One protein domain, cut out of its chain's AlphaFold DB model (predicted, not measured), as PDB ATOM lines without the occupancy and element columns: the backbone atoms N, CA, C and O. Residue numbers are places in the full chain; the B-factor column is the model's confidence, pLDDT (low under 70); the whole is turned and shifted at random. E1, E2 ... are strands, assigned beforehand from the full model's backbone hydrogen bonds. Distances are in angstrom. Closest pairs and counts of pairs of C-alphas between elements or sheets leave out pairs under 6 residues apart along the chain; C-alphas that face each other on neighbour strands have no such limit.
ATOM      1  N   VAL A  15      -4.393  -3.522  13.033       84.12
ATOM      2  CA  VAL A  15      -4.873  -3.569  14.414       84.12
ATOM      3  C   VAL A  15      -4.195  -4.716  15.150       84.12
ATOM      4  O   VAL A  15      -4.023  -5.809  14.612       84.12
ATOM      5  N   SER A  16      -3.787  -4.470  16.394       89.50
ATOM      6  CA  SER A  16      -3.197  -5.489  17.265       89.50
ATOM      7  C   SER A  16      -3.688  -5.349  18.701       89.50
ATOM      8  O   SER A  16      -3.881  -4.237  19.191       89.50
ATOM      9  N   ILE A  17      -3.875  -6.479  19.387       90.88
ATOM     10  CA  ILE A  17      -4.186  -6.496  20.821       90.88
ATOM     11  C   ILE A  17      -2.879  -6.451  21.611       90.88
ATOM     12  O   ILE A  17      -2.038  -7.341  21.478       90.88
ATOM     13  N   LEU A  18      -2.730  -5.435  22.457       92.19
ATOM     14  CA  LEU A  18      -1.589  -5.272  23.360       92.19
ATOM     15  C   LEU A  18      -1.832  -5.934  24.717       92.19
ATOM     16  O   LEU A  18      -0.904  -6.446  25.340       92.19
ATOM     17  N   THR A  19      -3.072  -5.912  25.202       94.75
ATOM     18  CA  THR A  19      -3.468  -6.550  26.464       94.75
ATOM     19  C   THR A  19      -4.811  -7.230  26.279       94.75
ATOM     20  O   THR A  19      -5.748  -6.603  25.796       94.75
ATOM     21  N   GLN A  20      -4.872  -8.514  26.629       93.75
ATOM     22  CA  GLN A  20      -6.092  -9.317  26.566       93.75
ATOM     23  C   GLN A  20      -7.042  -8.967  27.711       93.75
ATOM     24  O   GLN A  20      -6.593  -8.548  28.779       93.75
ATOM     25  N   ALA A  21      -8.329  -9.202  27.476       94.12
ATOM     26  CA  ALA A  21      -9.352  -9.161  28.507       94.12
ATOM     27  C   ALA A  21      -9.180 -10.361  29.466       94.12
ATOM     28  O   ALA A  21      -8.705 -11.426  29.062       94.12
ATOM     29  N   ALA A  22      -9.491 -10.184  30.749       96.38
ATOM     30  CA  ALA A  22      -9.316 -11.206  31.784       96.38
ATOM     31  C   ALA A  22     -10.521 -12.153  31.909       96.38
ATOM     32  O   ALA A  22     -10.372 -13.265  32.417       96.38
ATOM     33  N   HIS A  23     -11.695 -11.702  31.471       93.69
ATOM     34  CA  HIS A  23     -12.995 -12.348  31.639       93.69
ATOM     35  C   HIS A  23     -13.797 -12.365  30.332       93.69
ATOM     36  O   HIS A  23     -15.029 -12.367  30.338       93.69
ATOM     37  N   GLY A  24     -13.089 -12.389  29.206       89.81
ATOM     38  CA  GLY A  24     -13.655 -12.500  27.876       89.81
ATOM     39  C   GLY A  24     -12.590 -12.821  26.835       89.81
ATOM     40  O   GLY A  24     -11.385 -12.766  27.089       89.81
ATOM     41  N   ALA A  25     -13.046 -13.175  25.641       92.38
ATOM     42  CA  ALA A  25     -12.194 -13.487  24.505       92.38
ATOM     43  C   ALA A  25     -12.170 -12.329  23.503       92.38
ATOM     44  O   ALA A  25     -13.199 -11.704  23.243       92.38
ATOM     45  N   LEU A  26     -10.998 -12.088  22.908       91.69
ATOM     46  CA  LEU A  26     -10.805 -11.109  21.838       91.69
ATOM     47  C   LEU A  26     -10.440 -11.792  20.524       91.69
ATOM     48  O   LEU A  26      -9.566 -12.661  20.480       91.69
ATOM     49  N   PHE A  27     -11.051 -11.328  19.439       89.62
ATOM     50  CA  PHE A  27     -10.758 -11.762  18.076       89.62
ATOM     51  C   PHE A  27     -10.526 -10.543  17.188       89.62
ATOM     52  O   PHE A  27     -11.250  -9.563  17.308       89.62
ATOM     53  N   ILE A  28      -9.538 -10.601  16.294       85.31
ATOM     54  CA  ILE A  28      -9.367  -9.598  15.233       85.31
ATOM     55  C   ILE A  28      -9.823 -10.225  13.913       85.31
ATOM     56  O   ILE A  28      -9.297 -11.266  13.509       85.31
ATOM     57  N   GLY A  29     -10.816  -9.609  13.272       79.75
ATOM     58  CA  GLY A  29     -11.324  -9.982  11.954       79.75
ATOM     59  C   GLY A  29     -10.388  -9.581  10.809       79.75
ATOM     60  O   GLY A  29      -9.425  -8.837  10.987       79.75
ATOM     61  N   LEU A  30     -10.669 -10.071   9.597       74.25
ATOM     62  CA  LEU A  30      -9.903  -9.709   8.388       74.25
ATOM     63  C   LEU A  30     -10.106  -8.248   7.957       74.25
ATOM     64  O   LEU A  30      -9.312  -7.710   7.193       74.25
ATOM     65  N   ASP A  31     -11.175  -7.633   8.442       76.31
ATOM     66  CA  ASP A  31     -11.533  -6.222   8.320       76.31
ATOM     67  C   ASP A  31     -10.904  -5.350   9.422       76.31
ATOM     68  O   ASP A  31     -11.206  -4.163   9.507       76.31
ATOM     69  N   ASN A  32     -10.012  -5.919  10.242       75.12
ATOM     70  CA  ASN A  32      -9.407  -5.295  11.419       75.12
ATOM     71  C   ASN A  32     -10.399  -4.927  12.538       75.12
ATOM     72  O   ASN A  32     -10.032  -4.178  13.447       75.12
ATOM     73  N   MET A  33     -11.620  -5.471  12.522       82.12
ATOM     74  CA  MET A  33     -12.557  -5.308  13.632       82.12
ATOM     75  C   MET A  33     -12.124  -6.140  14.835       82.12
ATOM     76  O   MET A  33     -11.768  -7.313  14.693       82.12
ATOM     77  N   ILE A  34     -12.178  -5.551  16.029       83.31
ATOM     78  CA  ILE A  34     -11.920  -6.271  17.284       83.31
ATOM     79  C   ILE A  34     -13.249  -6.735  17.850       83.31
ATOM     80  O   ILE A  34     -14.047  -5.891  18.211       83.31
ATOM     81  N   THR A  35     -13.473  -8.038  17.991       88.00
ATOM     82  CA  THR A  35     -14.645  -8.596  18.674       88.00
ATOM     83  C   THR A  35     -14.299  -8.993  20.102       88.00
ATOM     84  O   THR A  35     -13.443  -9.854  20.294       88.00
ATOM     85  N   TYR A  36     -14.994  -8.421  21.085       89.75
ATOM     86  CA  TYR A  36     -15.000  -8.894  22.472       89.75
ATOM     87  C   TYR A  36     -16.236  -9.748  22.756       89.75
ATOM     88  O   TYR A  36     -17.343  -9.347  22.407       89.75
ATOM     89  N   VAL A  37     -16.039 -10.896  23.410       88.56
ATOM     90  CA  VAL A  37     -17.111 -11.766  23.913       88.56
ATOM     91  C   VAL A  37     -16.850 -12.050  25.397       88.56
ATOM     92  O   VAL A  37     -15.846 -12.706  25.689       88.56
ATOM     93  N   PRO A  38     -17.699 -11.591  26.336       87.25
ATOM     94  CA  PRO A  38     -17.521 -11.877  27.754       87.25
ATOM     95  C   PRO A  38     -17.695 -13.373  28.042       87.25
ATOM     96  O   PRO A  38     -18.452 -14.079  27.368       87.25
ATOM     97  N   ASP A  39     -17.028 -13.860  29.084       89.00
ATOM     98  CA  ASP A  39     -17.259 -15.196  29.617       89.00
ATOM     99  C   ASP A  39     -18.722 -15.347  30.052       89.00
ATOM    100  O   ASP A  39     -19.353 -14.430  30.590       89.00
ATOM    101  N   ALA A  40     -19.278 -16.543  29.853       83.00
ATOM    102  CA  ALA A  40     -20.668 -16.808  30.193       83.00
ATOM    103  C   ALA A  40     -20.944 -16.506  31.677       83.00
ATOM    104  O   ALA A  40     -20.317 -17.078  32.567       83.00
ATOM    105  N   SER A  41     -21.963 -15.683  31.937       82.00
ATOM    106  CA  SER A  41     -22.373 -15.248  33.286       82.00
ATOM    107  C   SER A  41     -21.362 -14.359  34.025       82.00
ATOM    108  O   SER A  41     -21.491 -14.193  35.240       82.00
ATOM    109  N   PHE A  42     -20.364 -13.791  33.342       86.81
ATOM    110  CA  PHE A  42     -19.485 -12.798  33.952       86.81
ATOM    111  C   PHE A  42     -20.284 -11.567  34.416       86.81
ATOM    112  O   PHE A  42     -21.229 -11.124  33.770       86.81
ATOM    113  N   THR A  43     -19.924 -11.025  35.578       87.31
ATOM    114  CA  THR A  43     -20.440  -9.762  36.120       87.31
ATOM    115  C   THR A  43     -19.279  -9.088  36.835       87.31
ATOM    116  O   THR A  43     -18.615  -9.715  37.663       87.31
ATOM    117  N   GLY A  44     -19.016  -7.831  36.503       89.56
ATOM    118  CA  GLY A  44     -17.819  -7.111  36.922       89.56
ATOM    119  C   GLY A  44     -17.186  -6.344  35.768       89.56
ATOM    120  O   GLY A  44     -17.777  -6.208  34.701       89.56
ATOM    121  N   THR A  45     -15.986  -5.823  35.991       92.44
ATOM    122  CA  THR A  45     -15.257  -5.041  34.988       92.44
ATOM    123  C   THR A  45     -14.228  -5.903  34.273       92.44
ATOM    124  O   THR A  45     -13.480  -6.632  34.924       92.44
ATOM    125  N   ASP A  46     -14.161  -5.774  32.955       94.69
ATOM    126  CA  ASP A  46     -13.083  -6.293  32.124       94.69
ATOM    127  C   ASP A  46     -12.496  -5.171  31.262       94.69
ATOM    128  O   ASP A  46     -13.125  -4.132  31.054       94.69
ATOM    129  N   SER A  47     -11.271  -5.345  30.781       93.06
ATOM    130  CA  SER A  47     -10.623  -4.338  29.954       93.06
ATOM    131  C   SER A  47      -9.594  -4.929  29.016       93.06
ATOM    132  O   SER A  47      -8.877  -5.859  29.381       93.06
ATOM    133  N   PHE A  48      -9.445  -4.320  27.848       91.94
ATOM    134  CA  PHE A  48      -8.385  -4.657  26.913       91.94
ATOM    135  C   PHE A  48      -7.785  -3.413  26.273       91.94
ATOM    136  O   PHE A  48      -8.428  -2.368  26.180       91.94
ATOM    137  N   LEU A  49      -6.538  -3.542  25.821       90.06
ATOM    138  CA  LEU A  49      -5.810  -2.484  25.128       90.06
ATOM    139  C   LEU A  49      -5.476  -2.949  23.717       90.06
ATOM    140  O   LEU A  49      -4.900  -4.026  23.540       90.06
ATOM    141  N   TYR A  50      -5.781  -2.120  22.727       86.81
ATOM    142  CA  TYR A  50      -5.405  -2.351  21.339       86.81
ATOM    143  C   TYR A  50      -4.660  -1.158  20.746       86.81
ATOM    144  O   TYR A  50      -4.724  -0.040  21.254       86.81
ATOM    145  N   GLN A  51      -3.928  -1.425  19.669       84.31
ATOM    146  CA  GLN A  51      -3.180  -0.439  18.904       84.31
ATOM    147  C   GLN A  51      -3.606  -0.487  17.442       84.31
ATOM    148  O   GLN A  51      -3.665  -1.565  16.849       84.31
ATOM    149  N   ILE A  52      -3.829   0.691  16.870       80.31
ATOM    150  CA  ILE A  52      -3.970   0.924  15.435       80.31
ATOM    151  C   ILE A  52      -2.650   1.508  14.932       80.31
ATOM    152  O   ILE A  52      -2.079   2.385  15.581       80.31
ATOM    153  N   THR A  53      -2.165   1.021  13.793       78.38
ATOM    154  CA  THR A  53      -0.993   1.574  13.099       78.38
ATOM    155  C   THR A  53      -1.383   1.951  11.678       78.38
ATOM    156  O   THR A  53      -1.932   1.105  10.962       78.38
ATOM    157  N   ASP A  54      -1.114   3.194  11.289       72.81
ATOM    158  CA  ASP A  54      -1.359   3.695   9.936       72.81
ATOM    159  C   ASP A  54      -0.275   3.200   8.941       72.81
ATOM    160  O   ASP A  54       0.739   2.613   9.345       72.81
ATOM    161  N   PRO A  55      -0.443   3.418   7.624       75.19
ATOM    162  CA  PRO A  55       0.569   3.082   6.620       75.19
ATOM    163  C   PRO A  55       1.890   3.859   6.764       75.19
ATOM    164  O   PRO A  55       2.911   3.420   6.228       75.19
ATOM    165  N   SER A  56       1.885   5.003   7.457       71.62
ATOM    166  CA  SER A  56       3.071   5.824   7.732       71.62
ATOM    167  C   SER A  56       3.894   5.308   8.927       71.62
ATOM    168  O   SER A  56       5.062   5.674   9.087       71.62
ATOM    169  N   GLY A  57       3.319   4.400   9.725       72.06
ATOM    170  CA  GLY A  57       3.883   3.851  10.952       72.06
ATOM    171  C   GLY A  57       3.502   4.624  12.219       72.06
ATOM    172  O   GLY A  57       4.011   4.293  13.293       72.06
ATOM    173  N   ALA A  58       2.637   5.636  12.128       71.19
ATOM    174  CA  ALA A  58       2.080   6.302  13.295       71.19
ATOM    175  C   ALA A  58       1.112   5.365  14.028       71.19
ATOM    176  O   ALA A  58       0.389   4.577  13.417       71.19
ATOM    177  N   VAL A  59       1.112   5.441  15.360       75.69
ATOM    178  CA  VAL A  59       0.344   4.536  16.219       75.69
ATOM    179  C   VAL A  59      -0.631   5.303  17.100       75.69
ATOM    180  O   VAL A  59      -0.299   6.358  17.636       75.69
ATOM    181  N   SER A  60      -1.811   4.726  17.295       75.62
ATOM    182  CA  SER A  60      -2.791   5.157  18.294       75.62
ATOM    183  C   SER A  60      -3.197   3.965  19.146       75.62
ATOM    184  O   SER A  60      -3.392   2.868  18.626       75.62
ATOM    185  N   MET A  61      -3.317   4.164  20.455       80.38
ATOM    186  CA  MET A  61      -3.738   3.127  21.394       80.38
ATOM    187  C   MET A  61      -5.118   3.447  21.951       80.38
ATOM    188  O   MET A  61      -5.412   4.608  22.218       80.38
ATOM    189  N   ALA A  62      -5.933   2.422  22.176       81.62
ATOM    190  CA  ALA A  62      -7.228   2.558  22.824       81.62
ATOM    191  C   ALA A  62      -7.454   1.440  23.843       81.62
ATOM    192  O   ALA A  62      -7.232   0.260  23.565       81.62
ATOM    193  N   MET A  63      -7.857   1.840  25.047       86.12
ATOM    194  CA  MET A  63      -8.287   0.969  26.126       86.12
ATOM    195  C   MET A  63      -9.809   0.968  26.183       86.12
ATOM    196  O   MET A  63     -10.441   2.007  26.379       86.12
ATOM    197  N   VAL A  64     -10.379  -0.224  26.052       88.31
ATOM    198  CA  VAL A  64     -11.807  -0.480  26.205       88.31
ATOM    199  C   VAL A  64     -12.010  -1.070  27.592       88.31
ATOM    200  O   VAL A  64     -11.421  -2.099  27.909       88.31
ATOM    201  N   SER A  65     -12.806  -0.405  28.423       89.75
ATOM    202  CA  SER A  65     -13.240  -0.883  29.735       89.75
ATOM    203  C   SER A  65     -14.728  -1.191  29.665       89.75
ATOM    204  O   SER A  65     -15.519  -0.370  29.207       89.75
ATOM    205  N   ILE A  66     -15.110  -2.389  30.085       89.94
ATOM    206  CA  ILE A  66     -16.470  -2.910  29.982       89.94
ATOM    207  C   ILE A  66     -16.890  -3.310  31.381       89.94
ATOM    208  O   ILE A  66     -16.299  -4.202  31.984       89.94
ATOM    209  N   SER A  67     -17.920  -2.662  31.906       88.44
ATOM    210  CA  SER A  67     -18.584  -3.106  33.120       88.44
ATOM    211  C   SER A  67     -19.801  -3.926  32.724       88.44
ATOM    212  O   SER A  67     -20.704  -3.426  32.069       88.44
ATOM    213  N   VAL A  68     -19.841  -5.186  33.133       86.06
ATOM    214  CA  VAL A  68     -21.015  -6.043  32.989       86.06
ATOM    215  C   VAL A  68     -21.785  -6.006  34.301       86.06
ATOM    216  O   VAL A  68     -21.309  -6.538  35.304       86.06
ATOM    217  N   ASP A  69     -22.962  -5.380  34.302       85.25
ATOM    218  CA  ASP A  69     -23.880  -5.378  35.444       85.25
ATOM    219  C   ASP A  69     -25.197  -6.056  35.056       85.25
ATOM    220  O   ASP A  69     -26.075  -5.461  34.428       85.25
ATOM    221  N   CYS A  70     -25.316  -7.336  35.405       78.12
ATOM    222  CA  CYS A  70     -26.508  -8.135  35.166       78.12
ATOM    223  C   CYS A  70     -27.365  -8.230  36.429       78.12
ATOM    224  O   CYS A  70     -27.115  -9.041  37.324       78.12
ATOM    225  N   GLY A  71     -28.426  -7.425  36.478       73.69
ATOM    226  CA  GLY A  71     -29.497  -7.580  37.455       73.69
ATOM    227  C   GLY A  71     -30.394  -8.785  37.143       73.69
ATOM    228  O   GLY A  71     -30.299  -9.422  36.098       73.69
ATOM    229  N   ALA A  72     -31.347  -9.077  38.032       72.00
ATOM    230  CA  ALA A  72     -32.252 -10.226  37.876       72.00
ATOM    231  C   ALA A  72     -33.214 -10.135  36.669       72.00
ATOM    232  O   ALA A  72     -33.836 -11.132  36.312       72.00
ATOM    233  N   ILE A  73     -33.390  -8.941  36.089       72.38
ATOM    234  CA  ILE A  73     -34.386  -8.653  35.040       72.38
ATOM    235  C   ILE A  73     -33.723  -8.129  33.757       72.38
ATOM    236  O   ILE A  73     -34.247  -8.346  32.667       72.38
ATOM    237  N   SER A  74     -32.579  -7.455  33.872       75.75
ATOM    238  CA  SER A  74     -31.877  -6.832  32.751       75.75
ATOM    239  C   SER A  74     -30.388  -6.725  33.042       75.75
ATOM    240  O   SER A  74     -29.999  -6.499  34.190       75.75
ATOM    241  N   CYS A  75     -29.586  -6.814  31.987       73.19
ATOM    242  CA  CYS A  75     -28.180  -6.446  32.022       73.19
ATOM    243  C   CYS A  75     -27.990  -5.041  31.453       73.19
ATOM    244  O   CYS A  75     -28.651  -4.662  30.483       73.19
ATOM    245  N   THR A  76     -27.089  -4.287  32.063       81.19
ATOM    246  CA  THR A  76     -26.552  -3.042  31.526       81.19
ATOM    247  C   THR A  76     -25.062  -3.200  31.335       81.19
ATOM    248  O   THR A  76     -24.386  -3.800  32.176       81.19
ATOM    249  N   TYR A  77     -24.559  -2.615  30.256       83.50
ATOM    250  CA  TYR A  77     -23.154  -2.705  29.909       83.50
ATOM    251  C   TYR A  77     -22.575  -1.299  29.740       83.50
ATOM    252  O   TYR A  77     -22.529  -0.775  28.626       83.50
ATOM    253  N   PRO A  78     -22.185  -0.624  30.838       86.44
ATOM    254  CA  PRO A  78     -21.366   0.571  30.731       86.44
ATOM    255  C   PRO A  78     -20.045   0.236  30.039       86.44
ATOM    256  O   PRO A  78     -19.282  -0.612  30.504       86.44
ATOM    257  N   ILE A  79     -19.774   0.909  28.931       85.94
ATOM    258  CA  ILE A  79     -18.542   0.793  28.163       85.94
ATOM    259  C   ILE A  79     -17.845   2.148  28.229       85.94
ATOM    260  O   ILE A  79     -18.395   3.161  27.803       85.94
ATOM    261  N   GLN A  80     -16.629   2.168  28.762       87.31
ATOM    262  CA  GLN A  80     -15.747   3.324  28.671       87.31
ATOM    263  C   GLN A  80     -14.698   3.043  27.602       87.31
ATOM    264  O   GLN A  80     -13.942   2.073  27.680       87.31
ATOM    265  N   LEU A  81     -14.635   3.916  26.611       84.25
ATOM    266  CA  LEU A  81     -13.584   3.923  25.610       84.25
ATOM    267  C   LEU A  81     -12.617   5.022  25.981       84.25
ATOM    268  O   LEU A  81     -13.018   6.171  26.112       84.25
ATOM    269  N   SER A  82     -11.346   4.681  26.128       82.94
ATOM    270  CA  SER A  82     -10.295   5.673  26.285       82.94
ATOM    271  C   SER A  82      -9.202   5.462  25.258       82.94
ATOM    272  O   SER A  82      -8.940   4.330  24.868       82.94
ATOM    273  N   TRP A  83      -8.563   6.523  24.787       77.44
ATOM    274  CA  TRP A  83      -7.500   6.417  23.788       77.44
ATOM    275  C   TRP A  83      -6.333   7.335  24.104       77.44
ATOM    276  O   TRP A  83      -6.421   8.250  24.911       77.44
ATOM    277  N   SER A  84      -5.191   7.087  23.481       66.62
ATOM    278  CA  SER A  84      -4.134   8.081  23.442       66.62
ATOM    279  C   SER A  84      -4.531   9.126  22.402       66.62
ATOM    280  O   SER A  84      -4.441   8.858  21.203       66.62
ATOM    281  N   ALA A  85      -4.942  10.318  22.834       60.44
ATOM    282  CA  ALA A  85      -4.836  11.477  21.962       60.44
ATOM    283  C   ALA A  85      -3.342  11.689  21.701       60.44
ATOM    284  O   ALA A  85      -2.597  12.107  22.591       60.44
ATOM    285  N   GLY A  86      -2.873  11.319  20.507       53.78
ATOM    286  CA  GLY A  86      -1.552  11.735  20.063       53.78
ATOM    287  C   GLY A  86      -1.530  13.255  20.150       53.78
ATOM    288  O   GLY A  86      -2.333  13.905  19.494       53.78
ATOM    289  N   SER A  87      -0.701  13.816  21.034       51.16
ATOM    290  CA  SER A  87      -0.661  15.260  21.255       51.16
ATOM    291  C   SER A  87      -0.400  15.945  19.913       51.16
ATOM    292  O   SER A  87       0.708  15.848  19.381       51.16
ATOM    293  N   THR A  88      -1.388  16.648  19.378       53.84
ATOM    294  CA  THR A  88      -1.169  17.583  18.284       53.84
ATOM    295  C   THR A  88      -1.809  18.899  18.673       53.84
ATOM    296  O   THR A  88      -2.898  18.959  19.237       53.84
ATOM    297  N   THR A  89      -1.103  19.985  18.394       59.62
ATOM    298  CA  THR A  89      -1.581  21.356  18.591       59.62
ATOM    299  C   THR A  89      -2.781  21.706  17.709       59.62
ATOM    300  O   THR A  89      -3.250  22.836  17.772       59.62
ATOM    301  N   ASP A  90      -3.269  20.753  16.906       68.75
ATOM    302  CA  ASP A  90      -4.166  20.983  15.778       68.75
ATOM    303  C   ASP A  90      -5.510  20.238  15.921       68.75
ATOM    304  O   ASP A  90      -6.375  20.379  15.055       68.75
ATOM    305  N   VAL A  91      -5.727  19.496  17.017       76.62
ATOM    306  CA  VAL A  91      -6.986  18.788  17.329       76.62
ATOM    307  C   VAL A  91      -7.755  19.532  18.426       76.62
ATOM    308  O   VAL A  91      -7.202  19.851  19.476       76.62
ATOM    309  N   SER A  92      -9.036  19.822  18.180       81.69
ATOM    310  CA  SER A  92      -9.962  20.432  19.150       81.69
ATOM    311  C   SER A  92     -10.721  19.412  19.991       81.69
ATOM    312  O   SER A  92     -11.280  19.771  21.018       81.69
ATOM    313  N   GLY A  93     -10.762  18.155  19.558       81.88
ATOM    314  CA  GLY A  93     -11.451  17.083  20.259       81.88
ATOM    315  C   GLY A  93     -11.745  15.916  19.332       81.88
ATOM    316  O   GLY A  93     -11.203  15.821  18.226       81.88
ATOM    317  N   TYR A  94     -12.608  15.027  19.797       83.88
ATOM    318  CA  TYR A  94     -12.934  13.781  19.119       83.88
ATOM    319  C   TYR A  94     -14.435  13.542  19.128       83.88
ATOM    320  O   TYR A  94     -15.140  13.965  20.048       83.88
ATOM    321  N   TYR A  95     -14.914  12.807  18.130       86.25
ATOM    322  CA  TYR A  95     -16.215  12.168  18.219       86.25
ATOM    323  C   TYR A  95     -16.058  10.672  18.394       86.25
ATOM    324  O   TYR A  95     -15.249  10.039  17.719       86.25
ATOM    325  N   VAL A  96     -16.878  10.116  19.279       86.75
ATOM    326  CA  VAL A  96     -17.037   8.675  19.423       86.75
ATOM    327  C   VAL A  96     -18.441   8.301  18.997       86.75
ATOM    328  O   VAL A  96     -19.416   8.936  19.398       86.75
ATOM    329  N   TYR A  97     -18.521   7.293  18.151       88.19
ATOM    330  CA  TYR A  97     -19.727   6.822  17.505       88.19
ATOM    331  C   TYR A  97     -20.098   5.455  18.041       88.19
ATOM    332  O   TYR A  97     -19.208   4.660  18.338       88.19
ATOM    333  N   HIS A  98     -21.394   5.192  18.129       89.88
ATOM    334  CA  HIS A  98     -21.945   3.917  18.550       89.88
ATOM    335  C   HIS A  98     -23.166   3.545  17.692       89.88
ATOM    336  O   HIS A  98     -23.996   4.397  17.366       89.88
ATOM    337  N   GLY A  99     -23.271   2.267  17.323       89.12
ATOM    338  CA  GLY A  99     -24.428   1.695  16.632       89.12
ATOM    339  C   GLY A  99     -24.499   0.172  16.744       89.12
ATOM    340  O   GLY A  99     -23.548  -0.476  17.178       89.12
ATOM    341  N   GLU A 100     -25.628  -0.411  16.342       89.31
ATOM    342  CA  GLU A 100     -25.854  -1.871  16.344       89.31
ATOM    343  C   GLU A 100     -25.560  -2.521  14.979       89.31
ATOM    344  O   GLU A 100     -25.586  -3.746  14.829       89.31
ATOM    345  N   ILE A 101     -25.271  -1.703  13.964       85.62
ATOM    346  CA  ILE A 101     -24.957  -2.120  12.599       85.62
ATOM    347  C   ILE A 101     -23.636  -1.453  12.202       85.62
ATOM    348  O   ILE A 101     -23.470  -0.246  12.349       85.62
ATOM    349  N   SER A 102     -22.685  -2.238  11.690       83.81
ATOM    350  CA  SER A 102     -21.393  -1.717  11.218       83.81
ATOM    351  C   SER A 102     -21.593  -0.601  10.189       83.81
ATOM    352  O   SER A 102     -22.347  -0.758   9.225       83.81
ATOM    353  N   GLY A 103     -20.920   0.529  10.406       80.31
ATOM    354  CA  GLY A 103     -21.024   1.725   9.571       80.31
ATOM    355  C   GLY A 103     -22.329   2.527   9.700       80.31
ATOM    356  O   GLY A 103     -22.443   3.575   9.059       80.31
ATOM    357  N   GLU A 104     -23.291   2.089  10.515       87.75
ATOM    358  CA  GLU A 104     -24.521   2.823  10.829       87.75
ATOM    359  C   GLU A 104     -24.541   3.155  12.327       87.75
ATOM    360  O   GLU A 104     -24.816   2.310  13.178       87.75
ATOM    361  N   TYR A 105     -24.217   4.407  12.653       87.38
ATOM    362  CA  TYR A 105     -24.139   4.881  14.032       87.38
ATOM    363  C   TYR A 105     -25.337   5.766  14.372       87.38
ATOM    364  O   TYR A 105     -25.561   6.796  13.729       87.38
ATOM    365  N   ASP A 106     -26.065   5.383  15.416       88.06
ATOM    366  CA  ASP A 106     -27.240   6.104  15.915       88.06
ATOM    367  C   ASP A 106     -26.889   7.056  17.068       88.06
ATOM    368  O   ASP A 106     -27.640   7.989  17.372       88.06
ATOM    369  N   GLU A 107     -25.733   6.849  17.700       89.62
ATOM    370  CA  GLU A 107     -25.241   7.643  18.818       89.62
ATOM    371  C   GLU A 107     -23.857   8.228  18.504       89.62
ATOM    372  O   GLU A 107     -22.983   7.566  17.945       89.62
ATOM    373  N   LYS A 108     -23.661   9.502  18.860       89.38
ATOM    374  CA  LYS A 108     -22.414  10.253  18.666       89.38
ATOM    375  C   LYS A 108     -22.157  11.134  19.885       89.38
ATOM    376  O   LYS A 108     -23.009  11.944  20.251       89.38
ATOM    377  N   VAL A 109     -20.970  11.022  20.474       90.06
ATOM    378  CA  VAL A 109     -20.540  11.759  21.671       90.06
ATOM    379  C   VAL A 109     -19.331  12.625  21.330       90.06
ATOM    380  O   VAL A 109     -18.364  12.134  20.756       90.06
ATOM    381  N   TRP A 110     -19.387  13.919  21.663       89.44
ATOM    382  CA  TRP A 110     -18.237  14.827  21.584       89.44
ATOM    383  C   TRP A 110     -17.380  14.708  22.838       89.44
ATOM    384  O   TRP A 110     -17.920  14.722  23.946       89.44
ATOM    385  N   VAL A 111     -16.063  14.674  22.663       86.00
ATOM    386  CA  VAL A 111     -15.104  14.661  23.764       86.00
ATOM    387  C   VAL A 111     -14.048  15.748  23.542       86.00
ATOM    388  O   VAL A 111     -13.300  15.713  22.563       86.00
ATOM    389  N   ASP A 112     -14.032  16.744  24.435       79.88
ATOM    390  CA  ASP A 112     -13.127  17.903  24.395       79.88
ATOM    391  C   ASP A 112     -11.892  17.640  25.253       79.88
ATOM    392  O   ASP A 112     -11.973  17.710  26.478       79.88
ATOM    393  N   GLY A 113     -10.761  17.322  24.620       66.69
ATOM    394  CA  GLY A 113      -9.456  17.158  25.277       66.69
ATOM    395  C   GLY A 113      -9.329  15.968  26.243       66.69
ATOM    396  O   GLY A 113      -8.232  15.432  26.396       66.69
ATOM    397  N   ASP A 114     -10.429  15.527  26.850       65.12
ATOM    398  CA  ASP A 114     -10.554  14.272  27.567       65.12
ATOM    399  C   ASP A 114     -10.459  13.133  26.551       65.12
ATOM    400  O   ASP A 114     -11.014  13.170  25.456       65.12
ATOM    401  N   THR A 115      -9.697  12.103  26.881       76.69
ATOM    402  CA  THR A 115      -9.480  10.978  25.972       76.69
ATOM    403  C   THR A 115     -10.343   9.792  26.361       76.69
ATOM    404  O   THR A 115      -9.882   8.657  26.273       76.69
ATOM    405  N   VAL A 116     -11.539  10.063  26.895       84.81
ATOM    406  CA  VAL A 116     -12.468   9.074  27.444       84.81
ATOM    407  C   VAL A 116     -13.894   9.412  27.011       84.81
ATOM    408  O   VAL A 116     -14.356  10.529  27.223       84.81
ATOM    409  N   ALA A 117     -14.602   8.438  26.450       86.19
ATOM    410  CA  ALA A 117     -16.035   8.481  26.194       86.19
ATOM    411  C   ALA A 117     -16.727   7.356  26.966       86.19
ATOM    412  O   ALA A 117     -16.202   6.245  27.053       86.19
ATOM    413  N   GLU A 118     -17.914   7.632  27.497       88.31
ATOM    414  CA  GLU A 118     -18.734   6.648  28.199       88.31
ATOM    415  C   GLU A 118     -20.020   6.388  27.418       88.31
ATOM    416  O   GLU A 118     -20.724   7.323  27.040       88.31
ATOM    417  N   PHE A 119     -20.339   5.114  27.223       86.25
ATOM    418  CA  PHE A 119     -21.575   4.641  26.617       86.25
ATOM    419  C   PHE A 119     -22.267   3.708  27.599       86.25
ATOM    420  O   PHE A 119     -21.631   2.868  28.229       86.25
ATOM    421  N   THR A 120     -23.583   3.829  27.731       85.31
ATOM    422  CA  THR A 120     -24.383   2.793  28.391       85.31
ATOM    423  C   THR A 120     -25.171   2.079  27.319       85.31
ATOM    424  O   THR A 120     -26.184   2.598  26.856       85.31
ATOM    425  N   VAL A 121     -24.708   0.895  26.924       82.44
ATOM    426  CA  VAL A 121     -25.447   0.088  25.957       82.44
ATOM    427  C   VAL A 121     -26.413  -0.848  26.679       82.44
ATOM    428  O   VAL A 121     -26.150  -1.341  27.784       82.44
ATOM    429  N   SER A 122     -27.580  -1.039  26.070       70.81
ATOM    430  CA  SER A 122     -28.654  -1.876  26.599       70.81
ATOM    431  C   SER A 122     -29.084  -2.880  25.543       70.81
ATOM    432  O   SER A 122     -29.209  -2.505  24.384       70.81
ATOM    433  N   GLY A 123     -29.377  -4.113  25.957       66.50
ATOM    434  CA  GLY A 123     -29.681  -5.208  25.036       66.50
ATOM    435  C   GLY A 123     -28.523  -6.197  24.901       66.50
ATOM    436  O   GLY A 123     -27.410  -5.932  25.341       66.50
ATOM    437  N   LEU A 124     -28.841  -7.380  24.373       71.69
ATOM    438  CA  LEU A 124     -27.850  -8.364  23.931       71.69
ATOM    439  C   LEU A 124     -27.607  -8.154  22.441       71.69
ATOM    440  O   LEU A 124     -28.541  -7.784  21.725       71.69
ATOM    441  N   GLY A 125     -26.410  -8.473  21.963       80.06
ATOM    442  CA  GLY A 125     -26.069  -8.333  20.553       80.06
ATOM    443  C   GLY A 125     -24.749  -7.619  20.319       80.06
ATOM    444  O   GLY A 125     -23.888  -7.547  21.192       80.06
ATOM    445  N   THR A 126     -24.574  -7.151  19.089       85.75
ATOM    446  CA  THR A 126     -23.321  -6.568  18.619       85.75
ATOM    447  C   THR A 126     -23.405  -5.049  18.647       85.75
ATOM    448  O   THR A 126     -24.305  -4.474  18.045       85.75
ATOM    449  N   HIS A 127     -22.431  -4.412  19.287       86.88
ATOM    450  CA  HIS A 127     -22.263  -2.966  19.330       86.88
ATOM    451  C   HIS A 127     -20.966  -2.576  18.626       86.88
ATOM    452  O   HIS A 127     -19.910  -3.149  18.894       86.88
ATOM    453  N   PHE A 128     -21.051  -1.595  17.737       87.06
ATOM    454  CA  PHE A 128     -19.949  -1.078  16.939       87.06
ATOM    455  C   PHE A 128     -19.583   0.310  17.432       87.06
ATOM    456  O   PHE A 128     -20.458   1.161  17.580       87.06
ATOM    457  N   PHE A 129     -18.292   0.534  17.655       86.06
ATOM    458  CA  PHE A 129     -17.756   1.809  18.102       86.06
ATOM    459  C   PHE A 129     -16.659   2.296  17.167       86.06
ATOM    460  O   PHE A 129     -15.758   1.531  16.823       86.06
ATOM    461  N   ALA A 130     -16.690   3.578  16.815       83.31
ATOM    462  CA  ALA A 130     -15.651   4.219  16.013       83.31
ATOM    463  C   ALA A 130     -15.286   5.592  16.579       83.31
ATOM    464  O   ALA A 130     -16.108   6.248  17.214       83.31
ATOM    465  N   VAL A 131     -14.056   6.041  16.338       81.12
ATOM    466  CA  VAL A 131     -13.559   7.348  16.785       81.12
ATOM    467  C   VAL A 131     -13.096   8.162  15.582       81.12
ATOM    468  O   VAL A 131     -12.492   7.624  14.655       81.12
ATOM    469  N   THR A 132     -13.345   9.466  15.604       79.62
ATOM    470  CA  THR A 132     -12.778  10.444  14.667       79.62
ATOM    471  C   THR A 132     -12.138  11.591  15.443       79.62
ATOM    472  O   THR A 132     -12.562  11.931  16.550       79.62
ATOM    473  N   ALA A 133     -11.118  12.213  14.862       79.06
ATOM    474  CA  ALA A 133     -10.533  13.447  15.365       79.06
ATOM    475  C   ALA A 133     -11.181  14.662  14.691       79.06
ATOM    476  O   ALA A 133     -11.601  14.606  13.534       79.06
ATOM    477  N   VAL A 134     -11.220  15.792  15.394       80.81
ATOM    478  CA  VAL A 134     -11.715  17.065  14.862       80.81
ATOM    479  C   VAL A 134     -10.649  18.142  15.005       80.81
ATOM    480  O   VAL A 134     -10.098  18.348  16.081       80.81
ATOM    481  N   SER A 135     -10.349  18.853  13.917       81.06
ATOM    482  CA  SER A 135      -9.363  19.950  13.905       81.06
ATOM    483  C   SER A 135      -9.819  21.139  14.744       81.06
ATOM    484  O   SER A 135     -11.010  21.324  14.991       81.06
ATOM    485  N   LEU A 136      -8.893  22.048  15.057       82.94
ATOM    486  CA  LEU A 136      -9.220  23.399  15.548       82.94
ATOM    487  C   LEU A 136     -10.191  24.179  14.641       82.94
ATOM    488  O   LEU A 136     -10.902  25.063  15.111       82.94
ATOM    489  N   SER A 137     -10.250  23.839  13.353       83.75
ATOM    490  CA  SER A 137     -11.169  24.435  12.375       83.75
ATOM    491  C   SER A 137     -12.534  23.732  12.308       83.75
ATOM    492  O   SER A 137     -13.360  24.088  11.468       83.75
ATOM    493  N   GLY A 138     -12.780  22.724  13.153       82.56
ATOM    494  CA  GLY A 138     -14.046  21.986  13.217       82.56
ATOM    495  C   GLY A 138     -14.257  20.960  12.100       82.56
ATOM    496  O   GLY A 138     -15.357  20.435  11.950       82.56
ATOM    497  N   ILE A 139     -13.232  20.675  11.296       79.94
ATOM    498  CA  ILE A 139     -13.274  19.617  10.279       79.94
ATOM    499  C   ILE A 139     -13.001  18.279  10.952       79.94
ATOM    500  O   ILE A 139     -12.074  18.208  11.747       79.94
ATOM    501  N   GLU A 140     -13.771  17.252  10.609       81.50
ATOM    502  CA  GLU A 140     -13.660  15.889  11.137       81.50
ATOM    503  C   GLU A 140     -12.818  14.984  10.209       81.50
ATOM    504  O   GLU A 140     -12.810  15.181   8.984       81.50
ATOM    505  N   SER A 141     -12.076  14.035  10.792       72.81
ATOM    506  CA  SER A 141     -11.310  12.993  10.089       72.81
ATOM    507  C   SER A 141     -12.208  11.882   9.531       72.81
ATOM    508  O   SER A 141     -13.429  11.895   9.689       72.81
ATOM    509  N   SER A 142     -11.600  10.877   8.893       68.50
ATOM    510  CA  SER A 142     -12.244   9.574   8.691       68.50
ATOM    511  C   SER A 142     -12.379   8.795  10.004       68.50
ATOM    512  O   SER A 142     -11.678   9.079  10.979       68.50
ATOM    513  N   TYR A 143     -13.270   7.798  10.007       65.88
ATOM    514  CA  TYR A 143     -13.432   6.846  11.108       65.88
ATOM    515  C   TYR A 143     -12.175   5.998  11.322       65.88
ATOM    516  O   TYR A 143     -11.543   5.553  10.362       65.88
ATOM    517  N   SER A 144     -11.856   5.730  12.588       68.25
ATOM    518  CA  SER A 144     -10.957   4.648  12.981       68.25
ATOM    519  C   SER A 144     -11.537   3.276  12.600       68.25
ATOM    520  O   SER A 144     -12.745   3.162  12.384       68.25
ATOM    521  N   PRO A 145     -10.726   2.199  12.609       65.56
ATOM    522  CA  PRO A 145     -11.248   0.838  12.702       65.56
ATOM    523  C   PRO A 145     -12.281   0.698  13.820       65.56
ATOM    524  O   PRO A 145     -12.118   1.296  14.891       65.56
ATOM    525  N   GLU A 146     -13.320  -0.095  13.565       68.31
ATOM    526  CA  GLU A 146     -14.395  -0.332  14.525       68.31
ATOM    527  C   GLU A 146     -13.940  -1.283  15.641       68.31
ATOM    528  O   GLU A 146     -13.399  -2.365  15.392       68.31
ATOM    529  N   ALA A 147     -14.205  -0.898  16.888       72.25
ATOM    530  CA  ALA A 147     -14.236  -1.834  18.002       72.25
ATOM    531  C   ALA A 147     -15.643  -2.435  18.089       72.25
ATOM    532  O   ALA A 147     -16.638  -1.714  18.091       72.25
ATOM    533  N   VAL A 148     -15.721  -3.758  18.160       80.31
ATOM    534  CA  VAL A 148     -16.960  -4.533  18.177       80.31
ATOM    535  C   VAL A 148     -17.089  -5.228  19.527       80.31
ATOM    536  O   VAL A 148     -16.279  -6.070  19.912       80.31
ATOM    537  N   VAL A 149     -18.131  -4.892  20.267       78.06
ATOM    538  CA  VAL A 149     -18.433  -5.521  21.553       78.06
ATOM    539  C   VAL A 149     -19.674  -6.378  21.362       78.06
ATOM    540  O   VAL A 149     -20.721  -5.866  20.980       78.06
ATOM    541  N   VAL A 150     -19.553  -7.685  21.588       80.44
ATOM    542  CA  VAL A 150     -20.683  -8.618  21.548       80.44
ATOM    543  C   VAL A 150     -21.055  -8.967  22.982       80.44
ATOM    544  O   VAL A 150     -20.214  -9.456  23.736       80.44
ATOM    545  N   LEU A 151     -22.304  -8.691  23.347       73.50
ATOM    546  CA  LEU A 151     -22.841  -8.802  24.704       73.50
ATOM    547  C   LEU A 151     -23.940  -9.861  24.796       73.50
ATOM    548  O   LEU A 151     -24.779  -9.941  23.865       73.50
TER     549      LEU A 151
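This is residues 15 to 151 of the 151 residues of an uncharacterized protein of endosymbiont of Lamellibrachia luymesi (UniProt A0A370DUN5). Two twisted sheets lie face to face as an elongated sandwich, one layer holding E2, E3, E11, E10, E7 and E8, the other E1, E4, E5, E6 and E9. In the second layer the long strands E4, E5 and E6 fold back and forth side by side, and the chain passes between the layers at the links E1 to E2, E3 to E4, E6 to E7, E8 to E9 and E9 to E10. The printed part has 137 residues with no named helix and eleven named strands, E1 to E11 along the chain; its class is all strand. The six-strand sheet, in the order E2, E3, E11, E10, E7, E8, is mixed, and the five-strand sheet, in the order E1, E4, E5, E6, E9, is all antiparallel. The whole is compact, with a radius of gyration of the C-alphas of 14.9 A and spans of 48 by 26 by 24 A.

In the larger sheet E10, residues 126 to 135, and E7, residues 91 to 99, are antiparallel, with N 97 and O 130 2.8 A apart. E7 forms a hairpin with edge strand E8, residues 107 to 111, where N 96 and O 109 are 2.9 A apart. E10 also forms a hairpin with E11, residues 147 to 150, with N 127 and O 149 at 2.8 A. E11 is parallel to E3, residues 34 to 38, at 28 degrees, with N 148 and O 34 at 2.7 A. E3 and edge strand E2, residues 24 to 28, form a hairpin, with N 27 and O 35 at 2.9 A. In the other sheet E4, residues 44 to 53, E5, residues 59 to 70, and E6, residues 75 to 83, form a meander, each strand the antiparallel neighbour of the one before, in two hairpins. N 50 and O 62 are 2.9 A apart, and N 65 and O 80 2.8 A. The edge strands are E1, residues 15 to 19, antiparallel to E4 with N 16 and O 51 at 2.9 A, and E9, residues 116 to 122, antiparallel to E6 with N 79 and O 119 at 2.8 A. The sandwich's facing parts are 7.9 A apart, centre to centre, with strands at 26 degrees. The closest C-alphas of E7 and E9, those of Val 96 and Ala 117, are 6.8 A apart.

E1 begins at C-alpha 15, (-4.873, -3.569, 14.414). E5 is 35.2 A long, E4 30.4 A, E10 30.3 A, E6 25.7 A, E7 24.4 A and E9 19.6 A; E1, E2, E3, E8 and E11 are shorter. E11 ends at C-alpha 150, (-20.683, -8.618, 21.548).

The C-alphas farthest apart, those of Ser 56 and Ala 72, are 49.1 A apart. The printed part has no cut and ends at the chain's last residue, 151. The link E10 to E11, 11 residues, is long. Mean pLDDT of the printed part is 81.5; residues 84 to 90, 113 to 114, 123 and 142 to 146 are under 70.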